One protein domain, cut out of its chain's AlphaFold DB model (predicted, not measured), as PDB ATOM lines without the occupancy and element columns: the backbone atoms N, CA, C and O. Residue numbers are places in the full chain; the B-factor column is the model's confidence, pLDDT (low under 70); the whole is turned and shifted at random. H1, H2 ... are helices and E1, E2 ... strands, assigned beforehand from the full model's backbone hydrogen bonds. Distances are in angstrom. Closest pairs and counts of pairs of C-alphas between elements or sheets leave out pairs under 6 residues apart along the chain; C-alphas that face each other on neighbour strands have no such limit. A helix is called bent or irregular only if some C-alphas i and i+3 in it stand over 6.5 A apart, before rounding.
ATOM      1  N   ALA A   2     390.440 326.854 409.602       66.62
ATOM      2  CA  ALA A   2     389.838 326.167 410.726       66.62
ATOM      3  C   ALA A   2     388.519 325.534 410.272       66.62
ATOM      4  O   ALA A   2     387.584 326.252 409.936       66.62
ATOM      5  N   SER A   3     388.465 324.207 410.212       85.25
ATOM      6  CA  SER A   3     387.197 323.474 410.131       85.25
ATOM      7  C   SER A   3     386.900 322.905 411.507       85.25
ATOM      8  O   SER A   3     387.800 322.373 412.147       85.25
ATOM      9  N   TYR A   4     385.677 323.024 411.996       88.44
ATOM     10  CA  TYR A   4     385.297 322.467 413.285       88.44
ATOM     11  C   TYR A   4     384.709 321.073 413.111       88.44
ATOM     12  O   TYR A   4     384.026 320.784 412.129       88.44
ATOM     13  N   PHE A   5     384.960 320.200 414.080       90.06
ATOM     14  CA  PHE A   5     384.267 318.924 414.187       90.06
ATOM     15  C   PHE A   5     384.072 318.544 415.648       90.06
ATOM     16  O   PHE A   5     384.900 318.866 416.505       90.06
ATOM     17  N   CYS A   6     382.984 317.839 415.939       88.81
ATOM     18  CA  CYS A   6     382.733 317.291 417.261       88.81
ATOM     19  C   CYS A   6     382.915 315.768 417.263       88.81
ATOM     20  O   CYS A   6     382.726 315.088 416.257       88.81
ATOM     21  N   ARG A   7     383.329 315.227 418.408       88.31
ATOM     22  CA  ARG A   7     383.333 313.793 418.705       88.31
ATOM     23  C   ARG A   7     382.495 313.568 419.949       88.31
ATOM     24  O   ARG A   7     382.665 314.281 420.937       88.31
ATOM     25  N   THR A   8     381.636 312.565 419.919       82.56
ATOM     26  CA  THR A   8     380.864 312.137 421.084       82.56
ATOM     27  C   THR A   8     381.432 310.829 421.626       82.56
ATOM     28  O   THR A   8     381.792 309.925 420.872       82.56
ATOM     29  N   ARG A   9     381.591 310.741 422.950       84.25
ATOM     30  CA  ARG A   9     381.938 309.498 423.658       84.25
ATOM     31  C   ARG A   9     381.020 309.379 424.868       84.25
ATOM     32  O   ARG A   9     381.173 310.128 425.833       84.25
ATOM     33  N   GLY A  10     380.048 308.471 424.793       81.44
ATOM     34  CA  GLY A  10     378.920 308.454 425.730       81.44
ATOM     35  C   GLY A  10     378.188 309.799 425.712       81.44
ATOM     36  O   GLY A  10     377.979 310.373 424.647       81.44
ATOM     37  N   ASN A  11     377.902 310.351 426.892       78.50
ATOM     38  CA  ASN A  11     377.220 311.647 427.040       78.50
ATOM     39  C   ASN A  11     378.159 312.864 426.946       78.50
ATOM     40  O   ASN A  11     377.735 313.998 427.165       78.50
ATOM     41  N   LYS A  12     379.451 312.655 426.661       83.62
ATOM     42  CA  LYS A  12     380.438 313.738 426.574       83.62
ATOM     43  C   LYS A  12     380.659 314.155 425.125       83.62
ATOM     44  O   LYS A  12     380.845 313.313 424.245       83.62
ATOM     45  N   VAL A  13     380.698 315.467 424.908       86.94
ATOM     46  CA  VAL A  13     380.942 316.107 423.610       86.94
ATOM     47  C   VAL A  13     382.309 316.774 423.643       86.94
ATOM     48  O   VAL A  13     382.623 317.525 424.566       86.94
ATOM     49  N   TYR A  14     383.120 316.507 422.626       89.00
ATOM     50  CA  TYR A  14     384.456 317.064 422.462       89.00
ATOM     51  C   TYR A  14     384.514 317.829 421.150       89.00
ATOM     52  O   TYR A  14     384.239 317.256 420.099       89.00
ATOM     53  N   LEU A  15     384.881 319.106 421.203       90.38
ATOM     54  CA  LEU A  15     384.967 319.967 420.032       90.38
ATOM     55  C   LEU A  15     386.427 320.175 419.631       90.38
ATOM     56  O   LEU A  15     387.291 320.383 420.483       90.38
ATOM     57  N   TYR A  16     386.696 320.126 418.332       92.12
ATOM     58  CA  TYR A  16     388.025 320.287 417.765       92.12
ATOM     59  C   TYR A  16     388.002 321.284 416.615       92.12
ATOM     60  O   TYR A  16     387.042 321.351 415.849       92.12
ATOM     61  N   ARG A  17     389.105 322.014 416.472       89.38
ATOM     62  CA  ARG A  17     389.454 322.809 415.303       89.38
ATOM     63  C   ARG A  17     390.502 322.065 414.492       89.38
ATOM     64  O   ARG A  17     391.601 321.806 414.969       89.38
ATOM     65  N   GLN A  18     390.171 321.723 413.266       88.50
ATOM     66  CA  GLN A  18     391.082 321.165 412.288       88.50
ATOM     67  C   GLN A  18     391.837 322.300 411.602       88.50
ATOM     68  O   GLN A  18     391.250 323.076 410.849       88.50
ATOM     69  N   ASP A  19     393.141 322.350 411.840       85.00
ATOM     70  CA  ASP A  19     394.081 323.253 411.194       85.00
ATOM     71  C   ASP A  19     394.969 322.481 410.204       85.00
ATOM     72  O   ASP A  19     395.152 321.265 410.286       85.00
ATOM     73  N   TYR A  20     395.560 323.211 409.261       80.25
ATOM     74  CA  TYR A  20     396.560 322.683 408.334       80.25
ATOM     75  C   TYR A  20     397.829 323.513 408.470       80.25
ATOM     76  O   TYR A  20     397.807 324.718 408.215       80.25
ATOM     77  N   LYS A  21     398.930 322.874 408.876       77.00
ATOM     78  CA  LYS A  21     400.252 323.501 408.987       77.00
ATOM     79  C   LYS A  21     401.232 322.711 408.127       77.00
ATOM     80  O   LYS A  21     401.362 321.503 408.301       77.00
ATOM     81  N   ASN A  22     401.895 323.383 407.186       79.94
ATOM     82  CA  ASN A  22     402.828 322.770 406.228       79.94
ATOM     83  C   ASN A  22     402.214 321.573 405.472       79.94
ATOM     84  O   ASN A  22     402.825 320.516 405.361       79.94
ATOM     85  N   GLY A  23     400.954 321.702 405.039       78.81
ATOM     86  CA  GLY A  23     400.219 320.641 404.336       78.81
ATOM     87  C   GLY A  23     399.749 319.471 405.212       78.81
ATOM     88  O   GLY A  23     398.943 318.665 404.756       78.81
ATOM     89  N   LYS A  24     400.175 319.386 406.479       81.69
ATOM     90  CA  LYS A  24     399.748 318.333 407.408       81.69
ATOM     91  C   LYS A  24     398.542 318.780 408.232       81.69
ATOM     92  O   LYS A  24     398.514 319.894 408.762       81.69
ATOM     93  N   LYS A  25     397.557 317.885 408.348       84.44
ATOM     94  CA  LYS A  25     396.374 318.063 409.196       84.44
ATOM     95  C   LYS A  25     396.783 318.015 410.672       84.44
ATOM     96  O   LYS A  25     397.497 317.102 411.083       84.44
ATOM     97  N   LYS A  26     396.314 318.980 411.462       85.81
ATOM     98  CA  LYS A  26     396.481 319.027 412.917       85.81
ATOM     99  C   LYS A  26     395.153 319.384 413.574       85.81
ATOM    100  O   LYS A  26     394.598 320.440 413.297       85.81
ATOM    101  N   ASP A  27     394.695 318.536 414.486       89.38
ATOM    102  CA  ASP A  27     393.458 318.763 415.230       89.38
ATOM    103  C   ASP A  27     393.779 319.400 416.589       89.38
ATOM    104  O   ASP A  27     394.601 318.896 417.355       89.38
ATOM    105  N   VAL A  28     393.142 320.530 416.884       89.44
ATOM    106  CA  VAL A  28     393.305 321.305 418.116       89.44
ATOM    107  C   VAL A  28     392.031 321.174 418.937       89.44
ATOM    108  O   VAL A  28     390.958 321.561 418.487       89.44
ATOM    109  N   TYR A  29     392.132 320.614 420.140       91.25
ATOM    110  CA  TYR A  29     390.990 320.512 421.047       91.25
ATOM    111  C   TYR A  29     390.572 321.892 421.569       91.25
ATOM    112  O   TYR A  29     391.425 322.680 421.980       91.25
ATOM    113  N   ILE A  30     389.265 322.155 421.588       88.56
ATOM    114  CA  ILE A  30     388.672 323.379 422.131       88.56
ATOM    115  C   ILE A  30     388.046 323.049 423.481       88.56
ATOM    116  O   ILE A  30     387.119 322.235 423.572       88.56
ATOM    117  N   LYS A  31     388.557 323.695 424.532       88.06
ATOM    118  CA  LYS A  31     388.062 323.510 425.896       88.06
ATOM    119  C   LYS A  31     386.604 323.947 425.990       88.06
ATOM    120  O   LYS A  31     386.197 324.904 425.338       88.06
ATOM    121  N   ALA A  32     385.837 323.274 426.845       85.31
ATOM    122  CA  ALA A  32     384.424 323.590 427.055       85.31
ATOM    123  C   ALA A  32     384.187 325.039 427.520       85.31
ATOM    124  O   ALA A  32     383.178 325.635 427.156       85.31
ATOM    125  N   SER A  33     385.143 325.620 428.257       84.75
ATOM    126  CA  SER A  33     385.131 327.035 428.650       84.75
ATOM    127  C   SER A  33     385.081 327.978 427.453       84.75
ATOM    128  O   SER A  33     384.475 329.033 427.550       84.75
ATOM    129  N   ASP A  34     385.661 327.586 426.319       84.94
ATOM    130  CA  ASP A  34     385.936 328.473 425.188       84.94
ATOM    131  C   ASP A  34     384.880 328.331 424.078       84.94
ATOM    132  O   ASP A  34     384.938 329.023 423.064       84.94
ATOM    133  N   TRP A  35     383.893 327.443 424.242       86.56
ATOM    134  CA  TRP A  35     382.867 327.176 423.226       86.56
ATOM    135  C   TRP A  35     382.017 328.406 422.890       86.56
ATOM    136  O   TRP A  35     381.653 328.607 421.733       86.56
ATOM    137  N   HIS A  36     381.760 329.266 423.876       80.62
ATOM    138  CA  HIS A  36     381.001 330.500 423.687       80.62
ATOM    139  C   HIS A  36     381.707 331.490 422.745       80.62
ATOM    140  O   HIS A  36     381.034 332.180 421.984       80.62
ATOM    141  N   LEU A  37     383.048 331.509 422.729       79.31
ATOM    142  CA  LEU A  37     383.845 332.407 421.879       79.31
ATOM    143  C   LEU A  37     383.667 332.115 420.388       79.31
ATOM    144  O   LEU A  37     383.849 332.992 419.550       79.31
ATOM    145  N   ILE A  38     383.314 330.876 420.062       79.12
ATOM    146  CA  ILE A  38     383.076 330.420 418.693       79.12
ATOM    147  C   ILE A  38     381.591 330.171 418.423       79.12
ATOM    148  O   ILE A  38     381.257 329.541 417.427       79.12
ATOM    149  N   GLY A  39     380.696 330.623 419.309       79.19
ATOM    150  CA  GLY A  39     379.250 330.484 419.138       79.19
ATOM    151  C   GLY A  39     378.728 329.045 419.212       79.19
ATOM    152  O   GLY A  39     377.633 328.774 418.724       79.19
ATOM    153  N   PHE A  40     379.479 328.112 419.809       84.31
ATOM    154  CA  PHE A  40     379.040 326.730 420.000       84.31
ATOM    155  C   PHE A  40     378.349 326.557 421.359       84.31
ATOM    156  O   PHE A  40     378.888 326.942 422.399       84.31
ATOM    157  N   LYS A  41     377.175 325.917 421.373       84.38
ATOM    158  CA  LYS A  41     376.438 325.579 422.599       84.38
ATOM    159  C   LYS A  41     376.026 324.112 422.568       84.38
ATOM    160  O   LYS A  41     375.315 323.695 421.663       84.38
ATOM    161  N   ASN A  42     376.450 323.331 423.561       82.94
ATOM    162  CA  ASN A  42     376.084 321.917 423.632       82.94
ATOM    163  C   ASN A  42     374.573 321.762 423.846       82.94
ATOM    164  O   ASN A  42     374.010 322.289 424.803       82.94
ATOM    165  N   THR A  43     373.945 321.021 422.942       81.69
ATOM    166  CA  THR A  43     372.499 320.766 422.911       81.69
ATOM    167  C   THR A  43     372.084 319.523 423.697       81.69
ATOM    168  O   THR A  43     370.899 319.227 423.791       81.69
ATOM    169  N   GLY A  44     373.039 318.754 424.229       76.81
ATOM    170  CA  GLY A  44     372.792 317.466 424.885       76.81
ATOM    171  C   GLY A  44     372.507 316.307 423.920       76.81
ATOM    172  O   GLY A  44     372.640 315.154 424.315       76.81
ATOM    173  N   SER A  45     372.200 316.589 422.648       83.94
ATOM    174  CA  SER A  45     372.004 315.597 421.584       83.94
ATOM    175  C   SER A  45     373.196 315.565 420.625       83.94
ATOM    176  O   SER A  45     373.688 316.605 420.183       83.94
ATOM    177  N   THR A  46     373.647 314.364 420.251       83.31
ATOM    178  CA  THR A  46     374.695 314.175 419.231       83.31
ATOM    179  C   THR A  46     374.314 314.843 417.912       83.31
ATOM    180  O   THR A  46     375.132 315.533 417.309       83.31
ATOM    181  N   GLU A  47     373.062 314.686 417.489       84.19
ATOM    182  CA  GLU A  47     372.575 315.187 416.206       84.19
ATOM    183  C   GLU A  47     372.483 316.721 416.191       84.19
ATOM    184  O   GLU A  47     372.917 317.363 415.235       84.19
ATOM    185  N   GLY A  48     372.023 317.323 417.294       83.69
ATOM    186  CA  GLY A  48     371.991 318.781 417.453       83.69
ATOM    187  C   GLY A  48     373.390 319.401 417.445       83.69
ATOM    188  O   GLY A  48     373.626 320.425 416.807       83.69
ATOM    189  N   ASN A  49     374.354 318.738 418.085       85.00
ATOM    190  CA  ASN A  49     375.744 319.190 418.106       85.00
ATOM    191  C   ASN A  49     376.441 319.056 416.745       85.00
ATOM    192  O   ASN A  49     377.292 319.885 416.422       85.00
ATOM    193  N   LEU A  50     376.096 318.041 415.945       85.75
ATOM    194  CA  LEU A  50     376.596 317.904 414.575       85.75
ATOM    195  C   LEU A  50     376.059 319.017 413.666       85.75
ATOM    196  O   LEU A  50     376.843 319.601 412.921       85.75
ATOM    197  N   ARG A  51     374.767 319.360 413.774       86.56
ATOM    198  CA  ARG A  51     374.167 320.471 413.012       86.56
ATOM    199  C   ARG A  51     374.816 321.812 413.345       86.56
ATOM    200  O   ARG A  51     375.262 322.507 412.446       86.56
ATOM    201  N   LEU A  52     375.013 322.118 414.629       85.38
ATOM    202  CA  LEU A  52     375.699 323.355 415.031       85.38
ATOM    203  C   LEU A  52     377.129 323.455 414.482       85.38
ATOM    204  O   LEU A  52     377.586 324.535 414.120       85.38
ATOM    205  N   VAL A  53     377.850 322.335 414.408       87.81
ATOM    206  CA  VAL A  53     379.179 322.296 413.784       87.81
ATOM    207  C   VAL A  53     379.103 322.546 412.275       87.81
ATOM    208  O   VAL A  53     379.973 323.230 411.733       87.81
ATOM    209  N   GLN A  54     378.093 322.000 411.594       86.38
ATOM    210  CA  GLN A  54     377.868 322.252 410.169       86.38
ATOM    211  C   GLN A  54     377.591 323.737 409.919       86.38
ATOM    212  O   GLN A  54     378.301 324.337 409.116       86.38
ATOM    213  N   ASP A  55     376.692 324.344 410.694       85.69
ATOM    214  CA  ASP A  55     376.362 325.770 410.595       85.69
ATOM    215  C   ASP A  55     377.595 326.661 410.826       85.69
ATOM    216  O   ASP A  55     377.820 327.641 410.117       85.69
ATOM    217  N   LEU A  56     378.443 326.314 411.804       84.31
ATOM    218  CA  LEU A  56     379.695 327.035 412.069       84.31
ATOM    219  C   LEU A  56     380.679 326.947 410.898       84.31
ATOM    220  O   LEU A  56     381.366 327.920 410.578       84.31
ATOM    221  N   ASN A  57     380.766 325.784 410.255       85.81
ATOM    222  CA  ASN A  57     381.622 325.592 409.090       85.81
ATOM    223  C   ASN A  57     381.079 326.305 407.850       85.81
ATOM    224  O   ASN A  57     381.870 326.832 407.066       85.81
ATOM    225  N   GLU A  58     379.759 326.345 407.682       83.56
ATOM    226  CA  GLU A  58     379.093 327.047 406.588       83.56
ATOM    227  C   GLU A  58     379.297 328.558 406.701       83.56
ATOM    228  O   GLU A  58     379.828 329.165 405.772       83.56
ATOM    229  N   LYS A  59     379.077 329.135 407.889       78.38
ATOM    230  CA  LYS A  59     379.388 330.549 408.159       78.38
ATOM    231  C   LYS A  59     380.846 330.892 407.853       78.38
ATOM    232  O   LYS A  59     381.119 331.858 407.147       78.38
ATOM    233  N   ASN A  60     381.798 330.066 408.298       76.31
ATOM    234  CA  ASN A  60     383.219 330.275 407.981       76.31
ATOM    235  C   ASN A  60     383.527 330.176 406.482       76.31
ATOM    236  O   ASN A  60     384.460 330.818 405.989       76.31
ATOM    237  N   ARG A  61     382.789 329.337 405.750       74.06
ATOM    238  CA  ARG A  61     382.943 329.184 404.303       74.06
ATOM    239  C   ARG A  61     382.429 330.418 403.566       74.06
ATOM    240  O   ARG A  61     383.121 330.879 402.662       74.06
ATOM    241  N   GLU A  62     381.289 330.962 403.972       67.12
ATOM    242  CA  GLU A  62     380.712 332.184 403.401       67.12
ATOM    243  C   GLU A  62     381.641 333.387 403.600       67.12
ATOM    244  O   GLU A  62     381.968 334.086 402.640       67.12
ATOM    245  N   THR A  63     382.171 333.580 404.814       63.06
ATOM    246  CA  THR A  63     383.128 334.671 405.078       63.06
ATOM    247  C   THR A  63     384.397 334.520 404.234       63.06
ATOM    248  O   THR A  63     384.914 335.490 403.686       63.06
ATOM    249  N   LYS A  64     384.875 333.283 404.047       62.72
ATOM    250  CA  LYS A  64     386.027 332.994 403.183       62.72
ATOM    251  C   LYS A  64     385.745 333.306 401.715       62.72
ATOM    252  O   LYS A  64     386.650 333.732 401.000       62.72
ATOM    253  N   GLU A  65     384.537 333.041 401.241       54.41
ATOM    254  CA  GLU A  65     384.154 333.350 399.869       54.41
ATOM    255  C   GLU A  65     384.163 334.863 399.629       54.41
ATOM    256  O   GLU A  65     384.701 335.312 398.617       54.41
ATOM    257  N   ILE A  66     383.696 335.643 400.606       42.75
ATOM    258  CA  ILE A  66     383.773 337.108 400.595       42.75
ATOM    259  C   ILE A  66     385.237 337.578 400.589       42.75
ATOM    260  O   ILE A  66     385.634 338.303 399.679       42.75
ATOM    261  N   ASP A  67     386.078 337.091 401.505       46.00
ATOM    262  CA  ASP A  67     387.508 337.443 401.563       46.00
ATOM    263  C   ASP A  67     388.285 337.033 400.304       46.00
ATOM    264  O   ASP A  67     389.251 337.684 399.900       46.00
ATOM    265  N   SER A  68     387.910 335.908 399.694       50.44
ATOM    266  CA  SER A  68     388.517 335.420 398.458       50.44
ATOM    267  C   SER A  68     388.101 336.271 397.263       50.44
ATOM    268  O   SER A  68     388.934 336.523 396.391       50.44
ATOM    269  N   ARG A  69     386.837 336.707 397.209       45.19
ATOM    270  CA  ARG A  69     386.329 337.628 396.183       45.19
ATOM    271  C   ARG A  69     386.962 339.011 396.331       45.19
ATOM    272  O   ARG A  69     387.425 339.547 395.333       45.19
ATOM    273  N   LEU A  70     387.100 339.527 397.555       41.00
ATOM    274  CA  LEU A  70     387.809 340.783 397.841       41.00
ATOM    275  C   LEU A  70     389.277 340.713 397.408       41.00
ATOM    276  O   LEU A  70     389.731 341.560 396.649       41.00
ATOM    277  N   ARG A  71     390.004 339.647 397.767       52.06
ATOM    278  CA  ARG A  71     391.390 339.448 397.302       52.06
ATOM    279  C   ARG A  71     391.511 339.236 395.792       52.06
ATOM    280  O   ARG A  71     392.560 339.510 395.215       52.06
ATOM    281  N   ALA A  72     390.492 338.687 395.133       46.38
ATOM    282  CA  ALA A  72     390.457 338.598 393.674       46.38
ATOM    283  C   ALA A  72     390.220 339.976 393.036       46.38
ATOM    284  O   ALA A  72     390.926 340.316 392.094       46.38
ATOM    285  N   ALA A  73     389.316 340.782 393.593       39.81
ATOM    286  CA  ALA A  73     389.061 342.152 393.156       39.81
ATOM    287  C   ALA A  73     390.277 343.068 393.378       39.81
ATOM    288  O   ALA A  73     390.649 343.820 392.487       39.81
ATOM    289  N   GLU A  74     390.963 342.955 394.517       47.28
ATOM    290  CA  GLU A  74     392.213 343.681 394.776       47.28
ATOM    291  C   GLU A  74     393.329 343.289 393.804       47.28
ATOM    292  O   GLU A  74     394.102 344.147 393.386       47.28
ATOM    293  N   ARG A  75     393.425 342.003 393.434       52.38
ATOM    294  CA  ARG A  75     394.373 341.547 392.407       52.38
ATOM    295  C   ARG A  75     394.022 342.116 391.043       52.38
ATOM    296  O   ARG A  75     394.887 342.735 390.444       52.38
ATOM    297  N   ALA A  76     392.761 342.017 390.625       45.84
ATOM    298  CA  ALA A  76     392.293 342.604 389.374       45.84
ATOM    299  C   ALA A  76     392.551 344.122 389.321       45.84
ATOM    300  O   ALA A  76     393.041 344.626 388.318       45.84
TER     301      ALA A  76
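Overview. This is residues 2 to 76 of the 167 residues of an uncharacterized protein of Bdellovibrio bacteriovorus W (UniProt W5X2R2). One long helix, H2, packs with its residues 46 to 61 over a strongly twisted three-stranded sheet, running along the edge strand E1, while its last part, residues 62 to 76, sticks out past the sheet as a bare arm. The short helix H1 sits on the path from E3 to H2 and only grazes the sheet. The printed part has 75 residues, with three named strands and two named helices in the order E1, E2, E3, H1, H2; the sheet's order is E1, E2, E3, antiparallel throughout, and the class is mixed, helices and strands. The whole is loose, with a radius of gyration of the C-alphas of 14.8 A and spans of 51 by 26 by 20 A.

Arrangement. E1, residues 3 to 9, and E2, residues 12 to 21, form a hairpin, antiparallel at 147 degrees; N 7 and O 14 are within hydrogen-bond range at 2.8 A, as are N 16 and O 5 at 2.9 A. E2 and E3, residues 24 to 30, form a second hairpin at 144 degrees, with N 19 and O 26 at 2.8 A. The three make a meander, each strand the antiparallel neighbour of the one before, with E1 and E3 as edge strands. H1, residues 32 to 38, only grazes the sheet; the closest C-alphas of E2 and H1 are those of Leu 15 and Ala 32, 7.9 A apart. H2, residues 46 to 76, is on the sheet at a height over the sheet of 7.3 A, in two layers, a helix on one face of a sheet. It lies over E1 and runs along the strands, at 0 degrees to E1 on the local plane. The closest C-alphas of E1 and H2 are those of Ser 3 and Asn 57, 6.1 A apart. H1 and H2 are only just apart, closest 8.2 A. In H2 every O i to N i+4 pair is within hydrogen-bond range; in H1 0 of 3 are, beside 2 of 4 O i to N i+3 pairs.

Along the chain. E1 begins at C-alpha 3, (387.197, 323.474, 410.131), and measures 20.1 A. E2 measures 28.2 A and E3 19.1 A. H1, 10.9 A long, is irregular: C-alphas 33 and 36 are 7.3 A apart. H2 runs 44.8 A from C-alpha 46, (374.695, 314.175, 419.231), to C-alpha 76, (392.293, 342.604, 389.374).

Size, cuts and confidence. The two C-alphas farthest apart, those of Gly 10 and Ala 76, are 51.6 A apart. Residues 62 to 76 of H2 stand free; the body without them spans 36 by 24 by 20 A. The printed part has no cut. The links E1 to E2, E2 to E3 and E3 to H1 are tight, and H1 to H2 is short. The mean pLDDT of the printed part is 77.3; residue 2 and residues 62 to 76 are under 70.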